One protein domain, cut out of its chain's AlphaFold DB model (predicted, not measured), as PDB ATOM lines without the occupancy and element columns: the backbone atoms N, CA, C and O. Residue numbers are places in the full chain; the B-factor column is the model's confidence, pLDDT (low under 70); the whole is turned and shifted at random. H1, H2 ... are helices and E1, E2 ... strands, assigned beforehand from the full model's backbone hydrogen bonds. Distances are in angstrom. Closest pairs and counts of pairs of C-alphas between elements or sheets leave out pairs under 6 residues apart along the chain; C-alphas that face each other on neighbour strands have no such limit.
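AT A GLANCE: This is residues 157 to 264 of the 264 residues of an uncharacterized protein of Candidatus Phytoplasma sp (UniProt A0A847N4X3). A single sheet of six strands, strongly twisted and curled like part of a barrel, is built of three hairpins side by side: E1 with E2, E3 with E4, and E5 with E6. The short helix H1 only grazes the sheet; of the two long links, the one from E2 to E3 sticks out with residues 179 to 185, while the one from E4 to H1 comes back along edge strand E2, pairing there at residues 230 to 231. The printed part has 108 residues, in the order E1 E2 E3 E4 H1 E5 E6; the sheet is mixed, in the order E2 E1 E4 E3 E5 E6. The class is mostly strand, though under half of the residues, 51, are in named elements. The whole is compact, with a radius of gyration of the C-alphas of 14.0 A and spans of 44 by 33 by 23 A.

HOW THE PARTS SIT: E1, residues 157 to 164, forms a hairpin with E2, residues 170 to 175, an edge strand; N 162 and O 172 are 2.8 A apart. Residues 172 to 173 of E2 also pair, antiparallel, with residues 230 to 231. On its other side E1 is parallel to E4, residues 207 to 216, at 23 degrees, with N 161 and O 212 2.9 A apart. E4 forms a hairpin with E3, residues 195 to 204, with N 211 and O 200 2.9 A apart. E3 is parallel to E5, residues 250 to 257, at 19 degrees, with N 203 and O 254 2.8 A apart. E5 forms a hairpin with E6, residues 260 to 263, the other edge strand; N 255 and O 262 are 2.8 A apart. H1, residues 235 to 239, only grazes the sheet with its residues 236 to 238. The closest C-alphas of H1 and E2 are those of Asn 238 and Val 171, 6.7 A apart. In H1 every O i to N i+4 pair is within hydrogen-bond range. E2 and E6 are apart.

IN THESE COORDINATES: E1 begins at C-alpha 157, (0.464, 81.478, 7.134), and is 22.4 A long; E2 is 17.1 A. E3 is 27.6 A and E4 29.3 A, ending at C-alpha 216, (20.254, 74.482, 17.723). H1 is 6.3 A, E5 22.1 A and E6 10.1 A, ending at C-alpha 263, (3.143, 90.398, 23.972).

THE WHOLE: The C-alphas farthest apart, of Gln 190 and Asn 258, are 45.4 A apart. The printed part has no cut. The links E2 to E3 and E4 to H1 are long. Mean pLDDT of the printed part is 74.8; residues 176 to 195, 217 to 227 and 246 to 248 are under 70.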
ATOM      1  N   SER A 157      -0.685  82.311   7.486       84.06
ATOM      2  CA  SER A 157       0.464  81.478   7.134       84.06
ATOM      3  C   SER A 157       0.920  80.584   8.288       84.06
ATOM      4  O   SER A 157       0.529  80.743   9.446       84.06
ATOM      5  N   GLU A 158       1.735  79.598   7.934       82.62
ATOM      6  CA  GLU A 158       2.418  78.728   8.876       82.62
ATOM      7  C   GLU A 158       3.816  78.435   8.333       82.62
ATOM      8  O   GLU A 158       3.989  78.173   7.136       82.62
ATOM      9  N   GLN A 159       4.813  78.527   9.205       85.31
ATOM     10  CA  GLN A 159       6.230  78.425   8.878       85.31
ATOM     11  C   GLN A 159       6.965  77.689  10.001       85.31
ATOM     12  O   GLN A 159       6.471  77.580  11.125       85.31
ATOM     13  N   ILE A 160       8.161  77.203   9.697       84.56
ATOM     14  CA  ILE A 160       9.123  76.734  10.694       84.56
ATOM     15  C   ILE A 160      10.289  77.707  10.675       84.56
ATOM     16  O   ILE A 160      10.773  78.060   9.596       84.56
ATOM     17  N   ILE A 161      10.730  78.125  11.858       87.31
ATOM     18  CA  ILE A 161      11.973  78.870  12.018       87.31
ATOM     19  C   ILE A 161      13.019  78.009  12.714       87.31
ATOM     20  O   ILE A 161      12.709  77.243  13.627       87.31
ATOM     21  N   LEU A 162      14.255  78.146  12.255       85.50
ATOM     22  CA  LEU A 162      15.436  77.491  12.787       85.50
ATOM     23  C   LEU A 162      16.370  78.581  13.316       85.50
ATOM     24  O   LEU A 162      16.840  79.426  12.553       85.50
ATOM     25  N   ILE A 163      16.585  78.576  14.628       85.94
ATOM     26  CA  ILE A 163      17.479  79.489  15.340       85.94
ATOM     27  C   ILE A 163      18.787  78.737  15.602       85.94
ATOM     28  O   ILE A 163      18.768  77.684  16.242       85.94
ATOM     29  N   ILE A 164      19.903  79.259  15.090       82.69
ATOM     30  CA  ILE A 164      21.234  78.632  15.161       82.69
ATOM     31  C   ILE A 164      22.215  79.579  15.854       82.69
ATOM     32  O   ILE A 164      22.183  80.787  15.608       82.69
ATOM     33  N   GLY A 165      23.106  79.011  16.670       74.12
ATOM     34  CA  GLY A 165      24.171  79.716  17.385       74.12
ATOM     35  C   GLY A 165      23.798  79.990  18.840       74.12
ATOM     36  O   GLY A 165      22.618  80.080  19.182       74.12
ATOM     37  N   ASN A 166      24.800  80.102  19.716       70.19
ATOM     38  CA  ASN A 166      24.587  80.359  21.140       70.19
ATOM     39  C   ASN A 166      25.100  81.750  21.573       70.19
ATOM     40  O   ASN A 166      24.419  82.396  22.369       70.19
ATOM     41  N   LYS A 167      26.180  82.270  20.964       71.56
ATOM     42  CA  LYS A 167      26.574  83.696  21.052       71.56
ATOM     43  C   LYS A 167      25.799  84.605  20.089       71.56
ATOM     44  O   LYS A 167      25.053  85.470  20.531       71.56
ATOM     45  N   GLU A 168      25.945  84.409  18.777       79.44
ATOM     46  CA  GLU A 168      25.226  85.187  17.755       79.44
ATOM     47  C   GLU A 168      24.098  84.362  17.135       79.44
ATOM     48  O   GLU A 168      24.319  83.571  16.216       79.44
ATOM     49  N   ARG A 169      22.862  84.549  17.613       80.44
ATOM     50  CA  ARG A 169      21.717  83.813  17.066       80.44
ATOM     51  C   ARG A 169      21.330  84.329  15.681       80.44
ATOM     52  O   ARG A 169      20.948  85.495  15.534       80.44
ATOM     53  N   LYS A 170      21.377  83.445  14.683       85.19
ATOM     54  CA  LYS A 170      20.879  83.664  13.314       85.19
ATOM     55  C   LYS A 170      19.569  82.899  13.132       85.19
ATOM     56  O   LYS A 170      19.450  81.763  13.590       85.19
ATOM     57  N   VAL A 171      18.582  83.523  12.484       88.38
ATOM     58  CA  VAL A 171      17.243  82.943  12.301       88.38
ATOM     59  C   VAL A 171      16.950  82.714  10.824       88.38
ATOM     60  O   VAL A 171      17.017  83.624   9.993       88.38
ATOM     61  N   TYR A 172      16.565  81.482  10.515       86.38
ATOM     62  CA  TYR A 172      16.190  81.047   9.179       86.38
ATOM     63  C   TYR A 172      14.731  80.586   9.170       86.38
ATOM     64  O   TYR A 172      14.246  80.040  10.153       86.38
ATOM     65  N   GLN A 173      14.031  80.777   8.056       87.56
ATOM     66  CA  GLN A 173      12.637  80.393   7.835       87.56
ATOM     67  C   GLN A 173      12.512  79.366   6.699       87.56
ATOM     68  O   GLN A 173      13.175  79.482   5.662       87.56
ATOM     69  N   MET A 174      11.598  78.408   6.866       82.31
ATOM     70  CA  MET A 174      11.054  77.568   5.796       82.31
ATOM     71  C   MET A 174       9.514  77.675   5.799       82.31
ATOM     72  O   MET A 174       8.886  77.476   6.845       82.31
ATOM     73  N   PRO A 175       8.858  77.933   4.650       71.12
ATOM     74  CA  PRO A 175       7.399  77.894   4.561       71.12
ATOM     75  C   PRO A 175       6.881  76.456   4.724       71.12
ATOM     76  O   PRO A 175       7.342  75.543   4.035       71.12
ATOM     77  N   ASN A 176       5.860  76.248   5.566       61.19
ATOM     78  CA  ASN A 176       5.379  74.905   5.940       61.19
ATOM     79  C   ASN A 176       4.752  74.101   4.769       61.19
ATOM     80  O   ASN A 176       4.443  72.921   4.894       61.19
ATOM     81  N   LEU A 177       4.593  74.722   3.595       48.75
ATOM     82  CA  LEU A 177       3.998  74.141   2.383       48.75
ATOM     83  C   LEU A 177       4.745  72.919   1.811       48.75
ATOM     84  O   LEU A 177       4.163  72.196   1.000       48.75
ATOM     85  N   LYS A 178       6.009  72.681   2.191       47.78
ATOM     86  CA  LYS A 178       6.796  71.529   1.707       47.78
ATOM     87  C   LYS A 178       6.633  70.254   2.552       47.78
ATOM     88  O   LYS A 178       6.923  69.169   2.051       47.78
ATOM     89  N   LEU A 179       6.133  70.341   3.787       48.06
ATOM     90  CA  LEU A 179       6.034  69.189   4.691       48.06
ATOM     91  C   LEU A 179       4.750  68.375   4.468       48.06
ATOM     92  O   LEU A 179       3.766  68.479   5.196       48.06
ATOM     93  N   LYS A 180       4.789  67.509   3.447       41.94
ATOM     94  CA  LYS A 180       3.853  66.372   3.304       41.94
ATOM     95  C   LYS A 180       4.180  65.195   4.236       41.94
ATOM     96  O   LYS A 180       3.357  64.300   4.392       41.94
ATOM     97  N   ASN A 181       5.381  65.191   4.807       39.41
ATOM     98  CA  ASN A 181       5.898  64.207   5.754       39.41
ATOM     99  C   ASN A 181       6.188  64.902   7.103       39.41
ATOM    100  O   ASN A 181       6.266  66.132   7.139       39.41
ATOM    101  N   PRO A 182       6.423  64.135   8.185       41.88
ATOM    102  CA  PRO A 182       7.167  64.610   9.357       41.88
ATOM    103  C   PRO A 182       8.510  65.281   8.994       41.88
ATOM    104  O   PRO A 182       9.005  65.126   7.876       41.88
ATOM    105  N   ILE A 183       9.177  65.926   9.960       46.66
ATOM    106  CA  ILE A 183      10.475  66.623   9.770       46.66
ATOM    107  C   ILE A 183      11.674  65.640   9.651       46.66
ATOM    108  O   ILE A 183      12.845  66.012   9.693       46.66
ATOM    109  N   ASN A 184      11.391  64.372   9.341       39.41
ATOM    110  CA  ASN A 184      12.328  63.258   9.131       39.41
ATOM    111  C   ASN A 184      13.255  63.415   7.901       39.41
ATOM    112  O   ASN A 184      13.847  62.433   7.464       39.41
ATOM    113  N   GLN A 185      13.333  64.602   7.296       39.41
ATOM    114  CA  GLN A 185      14.186  64.910   6.138       39.41
ATOM    115  C   GLN A 185      14.987  66.217   6.292       39.41
ATOM    116  O   GLN A 185      15.662  66.618   5.352       39.41
ATOM    117  N   VAL A 186      14.896  66.909   7.437       41.47
ATOM    118  CA  VAL A 186      15.603  68.189   7.671       41.47
ATOM    119  C   VAL A 186      16.835  68.014   8.561       41.47
ATOM    120  O   VAL A 186      17.829  68.705   8.382       41.47
ATOM    121  N   LEU A 187      16.759  67.105   9.537       48.12
ATOM    122  CA  LEU A 187      17.732  66.973  10.634       48.12
ATOM    123  C   LEU A 187      18.356  65.569  10.709       48.12
ATOM    124  O   LEU A 187      19.093  65.247  11.637       48.12
ATOM    125  N   THR A 188      18.025  64.684   9.766       41.69
ATOM    126  CA  THR A 188      18.386  63.262   9.841       41.69
ATOM    127  C   THR A 188      19.854  62.963   9.557       41.69
ATOM    128  O   THR A 188      20.302  61.866   9.909       41.69
ATOM    129  N   ASP A 189      20.601  63.917   9.004       43.91
ATOM    130  CA  ASP A 189      21.997  63.755   8.589       43.91
ATOM    131  C   ASP A 189      22.971  64.054   9.738       43.91
ATOM    132  O   ASP A 189      23.809  64.943   9.689       43.91
ATOM    133  N   GLN A 190      22.818  63.244  10.790       43.72
ATOM    134  CA  GLN A 190      23.778  62.875  11.847       43.72
ATOM    135  C   GLN A 190      24.404  63.975  12.737       43.72
ATOM    136  O   GLN A 190      24.837  63.638  13.834       43.72
ATOM    137  N   MET A 191      24.409  65.253  12.347       48.12
ATOM    138  CA  MET A 191      25.077  66.346  13.082       48.12
ATOM    139  C   MET A 191      24.124  67.262  13.873       48.12
ATOM    140  O   MET A 191      24.573  68.112  14.640       48.12
ATOM    141  N   TYR A 192      22.809  67.110  13.695       54.31
ATOM    142  CA  TYR A 192      21.810  68.074  14.164       54.31
ATOM    143  C   TYR A 192      20.892  67.505  15.251       54.31
ATOM    144  O   TYR A 192      19.890  66.855  14.952       54.31
ATOM    145  N   ILE A 193      21.169  67.834  16.517       57.81
ATOM    146  CA  ILE A 193      20.170  67.730  17.592       57.81
ATOM    147  C   ILE A 193      19.527  69.108  17.784       57.81
ATOM    148  O   ILE A 193      19.934  69.887  18.647       57.81
ATOM    149  N   ALA A 194      18.540  69.418  16.942       63.59
ATOM    150  CA  ALA A 194      17.602  70.498  17.228       63.59
ATOM    151  C   ALA A 194      16.540  70.008  18.217       63.59
ATOM    152  O   ALA A 194      16.169  68.836  18.193       63.59
ATOM    153  N   ASP A 195      15.998  70.924  19.014       64.06
ATOM    154  CA  ASP A 195      14.805  70.690  19.828       64.06
ATOM    155  C   ASP A 195      13.704  71.679  19.428       64.06
ATOM    156  O   ASP A 195      13.993  72.810  19.011       64.06
ATOM    157  N   GLN A 196      12.438  71.267  19.551       70.75
ATOM    158  CA  GLN A 196      11.314  72.191  19.411       70.75
ATOM    159  C   GLN A 196      11.174  72.999  20.703       70.75
ATOM    160  O   GLN A 196      10.779  72.466  21.736       70.75
ATOM    161  N   SER A 197      11.445  74.298  20.621       74.12
ATOM    162  CA  SER A 197      11.454  75.212  21.773       74.12
ATOM    163  C   SER A 197      10.194  76.078  21.867       74.12
ATOM    164  O   SER A 197      10.070  76.916  22.756       74.12
ATOM    165  N   GLY A 198       9.217  75.858  20.980       82.75
ATOM    166  CA  GLY A 198       7.876  76.421  21.119       82.75
ATOM    167  C   GLY A 198       7.208  76.818  19.808       82.75
ATOM    168  O   GLY A 198       7.501  76.276  18.737       82.75
ATOM    169  N   ILE A 199       6.279  77.771  19.914       85.81
ATOM    170  CA  ILE A 199       5.531  78.353  18.793       85.81
ATOM    171  C   ILE A 199       5.342  79.855  19.041       85.81
ATOM    172  O   ILE A 199       4.778  80.250  20.064       85.81
ATOM    173  N   ILE A 200       5.746  80.688  18.079       89.38
ATOM    174  CA  ILE A 200       5.380  82.111  18.016       89.38
ATOM    175  C   ILE A 200       4.064  82.232  17.246       89.38
ATOM    176  O   ILE A 200       3.921  81.683  16.150       89.38
ATOM    177  N   ILE A 201       3.112  82.982  17.799       92.12
ATOM    178  CA  ILE A 201       1.838  83.311  17.157       92.12
ATOM    179  C   ILE A 201       1.750  84.830  17.014       92.12
ATOM    180  O   ILE A 201       1.638  85.536  18.017       92.12
ATOM    181  N   LEU A 202       1.774  85.328  15.775       92.94
ATOM    182  CA  LEU A 202       1.568  86.748  15.475       92.94
ATOM    183  C   LEU A 202       0.101  86.982  15.089       92.94
ATOM    184  O   LEU A 202      -0.368  86.452  14.080       92.94
ATOM    185  N   GLU A 203      -0.627  87.766  15.884       93.38
ATOM    186  CA  GLU A 203      -2.020  88.153  15.628       93.38
ATOM    187  C   GLU A 203      -2.075  89.532  14.941       93.38
ATOM    188  O   GLU A 203      -1.858  90.568  15.572       93.38
ATOM    189  N   THR A 204      -2.397  89.562  13.644       90.69
ATOM    190  CA  THR A 204      -2.737  90.789  12.902       90.69
ATOM    191  C   THR A 204      -4.262  90.884  12.783       90.69
ATOM    192  O   THR A 204      -4.869  90.381  11.830       90.69
ATOM    193  N   GLY A 205      -4.907  91.485  13.787       88.44
ATOM    194  CA  GLY A 205      -6.369  91.511  13.898       88.44
ATOM    195  C   GLY A 205      -6.948  90.095  14.014       88.44
ATOM    196  O   GLY A 205      -6.589  89.342  14.913       88.44
ATOM    197  N   ILE A 206      -7.830  89.713  13.083       85.62
ATOM    198  CA  ILE A 206      -8.440  88.368  13.026       85.62
ATOM    199  C   ILE A 206      -7.460  87.302  12.483       85.62
ATOM    200  O   ILE A 206      -7.666  86.101  12.679       85.62
ATOM    201  N   LYS A 207      -6.392  87.707  11.782       90.75
ATOM    202  CA  LYS A 207      -5.459  86.781  11.123       90.75
ATOM    203  C   LYS A 207      -4.288  86.416  12.031       90.75
ATOM    204  O   LYS A 207      -3.751  87.260  12.738       90.75
ATOM    205  N   ARG A 208      -3.879  85.149  11.966       91.31
ATOM    206  CA  ARG A 208      -2.767  84.573  12.725       91.31
ATOM    207  C   ARG A 208      -1.723  83.970  11.799       91.31
ATOM    208  O   ARG A 208      -2.087  83.172  10.931       91.31
ATOM    209  N   ASP A 209      -0.460  84.288  12.044       90.88
ATOM    210  CA  ASP A 209       0.682  83.537  11.521       90.88
ATOM    211  C   ASP A 209       1.312  82.702  12.634       90.88
ATOM    212  O   ASP A 209       1.425  83.157  13.773       90.88
ATOM    213  N   TYR A 210       1.707  81.478  12.292       89.12
ATOM    214  CA  TYR A 210       2.310  80.515  13.212       89.12
ATOM    215  C   TYR A 210       3.741  80.207  12.770       89.12
ATOM    216  O   TYR A 210       3.946  79.720  11.657       89.12
ATOM    217  N   TYR A 211       4.712  80.438  13.650       89.25
ATOM    218  CA  TYR A 211       6.109  80.059  13.445       89.25
ATOM    219  C   TYR A 211       6.479  79.017  14.499       89.25
ATOM    220  O   TYR A 211       6.563  79.332  15.688       89.25
ATOM    221  N   HIS A 212       6.671  77.765  14.085       85.75
ATOM    222  CA  HIS A 212       7.163  76.720  14.984       85.75
ATOM    223  C   HIS A 212       8.672  76.877  15.151       85.75
ATOM    224  O   HIS A 212       9.382  77.013  14.154       85.75
ATOM    225  N   VAL A 213       9.152  76.883  16.394       85.56
ATOM    226  CA  VAL A 213      10.533  77.258  16.719       85.56
ATOM    227  C   VAL A 213      11.383  76.015  16.960       85.56
ATOM    228  O   VAL A 213      11.147  75.272  17.916       85.56
ATOM    229  N   LEU A 214      12.395  75.818  16.118       83.19
ATOM    230  CA  LEU A 214      13.499  74.885  16.330       83.19
ATOM    231  C   LEU A 214      14.737  75.670  16.781       83.19
ATOM    232  O   LEU A 214      15.090  76.668  16.151       83.19
ATOM    233  N   THR A 215      15.421  75.220  17.834       78.00
ATOM    234  CA  THR A 215      16.691  75.821  18.291       78.00
ATOM    235  C   THR A 215      17.830  74.809  18.242       78.00
ATOM    236  O   THR A 215      17.684  73.706  18.773       78.00
ATOM    237  N   VAL A 216      18.977  75.214  17.689       76.19
ATOM    238  CA  VAL A 216      20.254  74.482  17.723       76.19
ATOM    239  C   VAL A 216      21.289  75.354  18.437       76.19
ATOM    240  O   VAL A 216      21.709  76.386  17.912       76.19
ATOM    241  N   LEU A 217      21.696  74.941  19.641       61.31
ATOM    242  CA  LEU A 217      22.699  75.641  20.452       61.31
ATOM    243  C   LEU A 217      24.023  74.865  20.467       61.31
ATOM    244  O   LEU A 217      24.191  73.959  21.281       61.31
ATOM    245  N   MET A 218      24.953  75.254  19.591       59.41
ATOM    246  CA  MET A 218      26.398  74.992  19.682       59.41
ATOM    247  C   MET A 218      27.149  76.187  19.061       59.41
ATOM    248  O   MET A 218      26.608  76.849  18.177       59.41
ATOM    249  N   ASP A 219      28.371  76.470  19.526       50.03
ATOM    250  CA  ASP A 219      29.176  77.648  19.128       50.03
ATOM    251  C   ASP A 219      30.395  77.313  18.231       50.03
ATOM    252  O   ASP A 219      31.223  78.186  17.990       50.03
ATOM    253  N   GLN A 220      30.570  76.056  17.792       46.97
ATOM    254  CA  GLN A 220      31.867  75.555  17.285       46.97
ATOM    255  C   GLN A 220      31.834  74.789  15.947       46.97
ATOM    256  O   GLN A 220      32.826  74.158  15.594       46.97
ATOM    257  N   ILE A 221      30.727  74.815  15.197       54.31
ATOM    258  CA  ILE A 221      30.643  74.174  13.871       54.31
ATOM    259  C   ILE A 221      29.958  75.130  12.891       54.31
ATOM    260  O   ILE A 221      28.865  75.626  13.175       54.31
ATOM    261  N   ASP A 222      30.577  75.341  11.726       54.50
ATOM    262  CA  ASP A 222      29.943  75.974  10.569       54.50
ATOM    263  C   ASP A 222      28.874  75.036   9.995       54.50
ATOM    264  O   ASP A 222      29.122  74.201   9.126       54.50
ATOM    265  N   TYR A 223      27.665  75.131  10.544       59.34
ATOM    266  CA  TYR A 223      26.531  74.323  10.116       59.34
ATOM    267  C   TYR A 223      26.093  74.680   8.689       59.34
ATOM    268  O   TYR A 223      25.612  75.788   8.436       59.34
ATOM    269  N   GLU A 224      26.168  73.708   7.775       61.31
ATOM    270  CA  GLU A 224      25.536  73.788   6.456       61.31
ATOM    271  C   GLU A 224      24.010  73.896   6.599       61.31
ATOM    272  O   GLU A 224      23.291  72.901   6.722       61.31
ATOM    273  N   VAL A 225      23.502  75.130   6.588       67.75
ATOM    274  CA  VAL A 225      22.066  75.417   6.654       67.75
ATOM    275  C   VAL A 225      21.362  74.741   5.470       67.75
ATOM    276  O   VAL A 225      21.666  75.080   4.322       67.75
ATOM    277  N   PRO A 226      20.398  73.827   5.698       67.38
ATOM    278  CA  PRO A 226      19.769  73.087   4.610       67.38
ATOM    279  C   PRO A 226      19.117  74.021   3.586       67.38
ATOM    280  O   PRO A 226      18.345  74.906   3.951       67.38
ATOM    281  N   SER A 227      19.364  73.788   2.294       68.81
ATOM    282  CA  SER A 227      19.040  74.694   1.168       68.81
ATOM    283  C   SER A 227      17.558  75.064   0.972       68.81
ATOM    284  O   SER A 227      17.210  75.860   0.099       68.81
ATOM    285  N   HIS A 228      16.657  74.489   1.769       72.25
ATOM    286  CA  HIS A 228      15.238  74.834   1.829       72.25
ATOM    287  C   HIS A 228      14.891  75.878   2.911       72.25
ATOM    288  O   HIS A 228      13.755  76.358   2.934       72.25
ATOM    289  N   PHE A 229      15.849  76.241   3.768       77.50
ATOM    290  CA  PHE A 229      15.788  77.379   4.682       77.50
ATOM    291  C   PHE A 229      16.366  78.642   4.032       77.50
ATOM    292  O   PHE A 229      17.268  78.595   3.201       77.50
ATOM    293  N   SER A 230      15.837  79.798   4.428       83.38
ATOM    294  CA  SER A 230      16.273  81.126   3.973       83.38
ATOM    295  C   SER A 230      16.380  82.069   5.170       83.38
ATOM    296  O   SER A 230      15.639  81.888   6.129       83.38
ATOM    297  N   LEU A 231      17.265  83.069   5.154       85.56
ATOM    298  CA  LEU A 231      17.327  84.059   6.241       85.56
ATOM    299  C   LEU A 231      15.979  84.780   6.404       85.56
ATOM    300  O   LEU A 231      15.346  85.165   5.413       85.56
ATOM    301  N   ILE A 232      15.526  84.955   7.648       88.00
ATOM    302  CA  ILE A 232      14.244  85.612   7.913       88.00
ATOM    303  C   ILE A 232      14.351  87.132   7.729       88.00
ATOM    304  O   ILE A 232      15.227  87.790   8.287       88.00
ATOM    305  N   LYS A 233      13.417  87.701   6.958       84.06
ATOM    306  CA  LYS A 233      13.295  89.157   6.734       84.06
ATOM    307  C   LYS A 233      12.343  89.856   7.717       84.06
ATOM    308  O   LYS A 233      12.050  91.031   7.552       84.06
ATOM    309  N   ASN A 234      11.805  89.129   8.696       85.12
ATOM    310  CA  ASN A 234      10.904  89.675   9.708       85.12
ATOM    311  C   ASN A 234      11.730  90.169  10.903       85.12
ATOM    312  O   ASN A 234      12.176  89.364  11.721       85.12
ATOM    313  N   GLU A 235      11.925  91.485  10.977       86.94
ATOM    314  CA  GLU A 235      12.691  92.176  12.023       86.94
ATOM    315  C   GLU A 235      12.215  91.790  13.427       86.94
ATOM    316  O   GLU A 235      13.027  91.378  14.247       86.94
ATOM    317  N   PHE A 236      10.899  91.761  13.665       89.50
ATOM    318  CA  PHE A 236      10.333  91.391  14.966       89.50
ATOM    319  C   PHE A 236      10.712  89.965  15.408       89.50
ATOM    320  O   PHE A 236      10.960  89.726  16.584       89.50
ATOM    321  N   ILE A 237      10.814  89.004  14.480       88.69
ATOM    322  CA  ILE A 237      11.265  87.639  14.818       88.69
ATOM    323  C   ILE A 237      12.772  87.613  15.131       88.69
ATOM    324  O   ILE A 237      13.205  86.801  15.946       88.69
ATOM    325  N   ASN A 238      13.565  88.509  14.534       87.50
ATOM    326  CA  ASN A 238      14.975  88.689  14.890       87.50
ATOM    327  C   ASN A 238      15.153  89.402  16.246       87.50
ATOM    328  O   ASN A 238      16.130  89.114  16.932       87.50
ATOM    329  N   GLU A 239      14.218  90.265  16.663       88.44
ATOM    330  CA  GLU A 239      14.186  90.849  18.016       88.44
ATOM    331  C   GLU A 239      13.879  89.778  19.080       88.44
ATOM    332  O   GLU A 239      14.606  89.651  20.063       88.44
ATOM    333  N   ILE A 240      12.845  88.948  18.876       88.44
ATOM    334  CA  ILE A 240      12.422  87.929  19.862       88.44
ATOM    335  C   ILE A 240      13.134  86.571  19.728       88.44
ATOM    336  O   ILE A 240      12.709  85.589  20.339       88.44
ATOM    337  N   LYS A 241      14.217  86.469  18.950       86.50
ATOM    338  CA  LYS A 241      14.955  85.202  18.754       86.50
ATOM    339  C   LYS A 241      15.600  84.683  20.045       86.50
ATOM    340  O   LYS A 241      15.659  83.476  20.281       86.50
ATOM    341  N   ASP A 242      16.072  85.595  20.893       85.06
ATOM    342  CA  ASP A 242      16.827  85.250  22.097       85.06
ATOM    343  C   ASP A 242      15.902  84.812  23.245       85.06
ATOM    344  O   ASP A 242      16.295  84.015  24.102       85.06
ATOM    345  N   GLU A 243      14.626  85.215  23.162       84.75
ATOM    346  CA  GLU A 243      13.512  84.770  24.004       84.75
ATOM    347  C   GLU A 243      13.225  83.253  23.900       84.75
ATOM    348  O   GLU A 243      12.476  82.743  24.733       84.75
ATOM    349  N   PHE A 244      13.776  82.521  22.923       81.06
ATOM    350  CA  PHE A 244      13.593  81.070  22.778       81.06
ATOM    351  C   PHE A 244      14.898  80.320  23.039       81.06
ATOM    352  O   PHE A 244      15.822  80.358  22.224       81.06
ATOM    353  N   LYS A 245      14.969  79.607  24.168       72.56
ATOM    354  CA  LYS A 245      16.105  78.741  24.513       72.56
ATOM    355  C   LYS A 245      15.758  77.271  24.310       72.56
ATOM    356  O   LYS A 245      14.601  76.869  24.414       72.56
ATOM    357  N   ARG A 246      16.791  76.462  24.080       64.12
ATOM    358  CA  ARG A 246      16.698  74.999  24.053       64.12
ATOM    359  C   ARG A 246      16.097  74.477  25.366       64.12
ATOM    360  O   ARG A 246      16.421  74.993  26.430       64.12
ATOM    361  N   TYR A 247      15.228  73.472  25.271       61.78
ATOM    362  CA  TYR A 247      14.454  72.871  26.374       61.78
ATOM    363  C   TYR A 247      13.388  73.773  27.044       61.78
ATOM    364  O   TYR A 247      12.493  73.248  27.702       61.78
ATOM    365  N   GLU A 248      13.383  75.095  26.829       68.81
ATOM    366  CA  GLU A 248      12.347  76.015  27.337       68.81
ATOM    367  C   GLU A 248      11.112  76.063  26.410       68.81
ATOM    368  O   GLU A 248      10.791  77.110  25.836       68.81
ATOM    369  N   TYR A 249      10.402  74.932  26.253       74.06
ATOM    370  CA  TYR A 249       9.203  74.862  25.401       74.06
ATOM    371  C   TYR A 249       8.159  75.904  25.836       74.06
ATOM    372  O   TYR A 249       7.503  75.759  26.870       74.06
ATOM    373  N   SER A 250       7.966  76.948  25.027       77.88
ATOM    374  CA  SER A 250       7.037  78.035  25.347       77.88
ATOM    375  C   SER A 250       6.266  78.525  24.120       77.88
ATOM    376  O   SER A 250       6.824  78.864  23.080       77.88
ATOM    377  N   ASN A 251       4.938  78.582  24.229       85.50
ATOM    378  CA  ASN A 251       4.097  79.212  23.212       85.50
ATOM    379  C   ASN A 251       3.973  80.704  23.543       85.50
ATOM    380  O   ASN A 251       3.553  81.041  24.650       85.50
ATOM    381  N   LYS A 252       4.303  81.592  22.600       88.69
ATOM    382  CA  LYS A 252       4.262  83.049  22.812       88.69
ATOM    383  C   LYS A 252       3.349  83.711  21.792       88.69
ATOM    384  O   LYS A 252       3.442  83.447  20.594       88.69
ATOM    385  N   VAL A 253       2.440  84.552  22.279       91.62
ATOM    386  CA  VAL A 253       1.436  85.240  21.464       91.62
ATOM    387  C   VAL A 253       1.736  86.728  21.479       91.62
ATOM    388  O   VAL A 253       1.878  87.318  22.550       91.62
ATOM    389  N   TYR A 254       1.807  87.332  20.296       93.25
ATOM    390  CA  TYR A 254       2.030  88.763  20.133       93.25
ATOM    391  C   TYR A 254       0.937  89.353  19.241       93.25
ATOM    392  O   TYR A 254       0.628  88.811  18.181       93.25
ATOM    393  N   VAL A 255       0.344  90.464  19.667       93.31
ATOM    394  CA  VAL A 255      -0.752  91.151  18.973       93.31
ATOM    395  C   VAL A 255      -0.227  92.436  18.356       93.31
ATOM    396  O   VAL A 255       0.456  93.210  19.025       93.31
ATOM    397  N   TYR A 256      -0.561  92.684  17.092       91.19
ATOM    398  CA  TYR A 256      -0.242  93.949  16.439       91.19
ATOM    399  C   TYR A 256      -1.169  95.064  16.952       91.19
ATOM    400  O   TYR A 256      -2.383  95.014  16.734       91.19
ATOM    401  N   LYS A 257      -0.602  96.060  17.639       88.75
ATOM    402  CA  LYS A 257      -1.290  97.242  18.186       88.75
ATOM    403  C   LYS A 257      -0.405  98.476  18.016       88.75
ATOM    404  O   LYS A 257       0.806  98.399  18.192       88.75
ATOM    405  N   ASN A 258      -1.006  99.624  17.708       85.75
ATOM    406  CA  ASN A 258      -0.324 100.928  17.648       85.75
ATOM    407  C   ASN A 258       0.981 100.906  16.814       85.75
ATOM    408  O   ASN A 258       1.989 101.490  17.200       85.75
ATOM    409  N   GLY A 259       0.976 100.181  15.689       83.38
ATOM    410  CA  GLY A 259       2.120 100.062  14.778       83.38
ATOM    411  C   GLY A 259       3.182  99.014  15.146       83.38
ATOM    412  O   GLY A 259       4.092  98.800  14.347       83.38
ATOM    413  N   LYS A 260       3.086  98.333  16.299       89.75
ATOM    414  CA  LYS A 260       4.083  97.348  16.770       89.75
ATOM    415  C   LYS A 260       3.441  96.043  17.248       89.75
ATOM    416  O   LYS A 260       2.256  95.994  17.568       89.75
ATOM    417  N   TYR A 261       4.225  94.969  17.321       90.31
ATOM    418  CA  TYR A 261       3.813  93.752  18.022       90.31
ATOM    419  C   TYR A 261       4.043  93.908  19.529       90.31
ATOM    420  O   TYR A 261       5.100  94.356  19.964       90.31
ATOM    421  N   GLN A 262       3.040  93.542  20.325       88.75
ATOM    422  CA  GLN A 262       3.078  93.561  21.787       88.75
ATOM    423  C   GLN A 262       2.744  92.167  22.312       88.75
ATOM    424  O   GLN A 262       1.842  91.516  21.780       88.75
ATOM    425  N   ARG A 263       3.447  91.692  23.344       87.94
ATOM    426  CA  ARG A 263       3.143  90.398  23.972       87.94
ATOM    427  C   ARG A 263       1.749  90.435  24.613       87.94
ATOM    428  O   ARG A 263       1.342  91.467  25.146       87.94
ATOM    429  N   LYS A 264       1.020  89.327  24.484       86.44
ATOM    430  CA  LYS A 264      -0.342  89.138  24.996       86.44
ATOM    431  C   LYS A 264      -0.356  88.551  26.404       86.44
ATOM    432  O   LYS A 264       0.570  87.764  26.701       86.44
TER     433      LYS A 264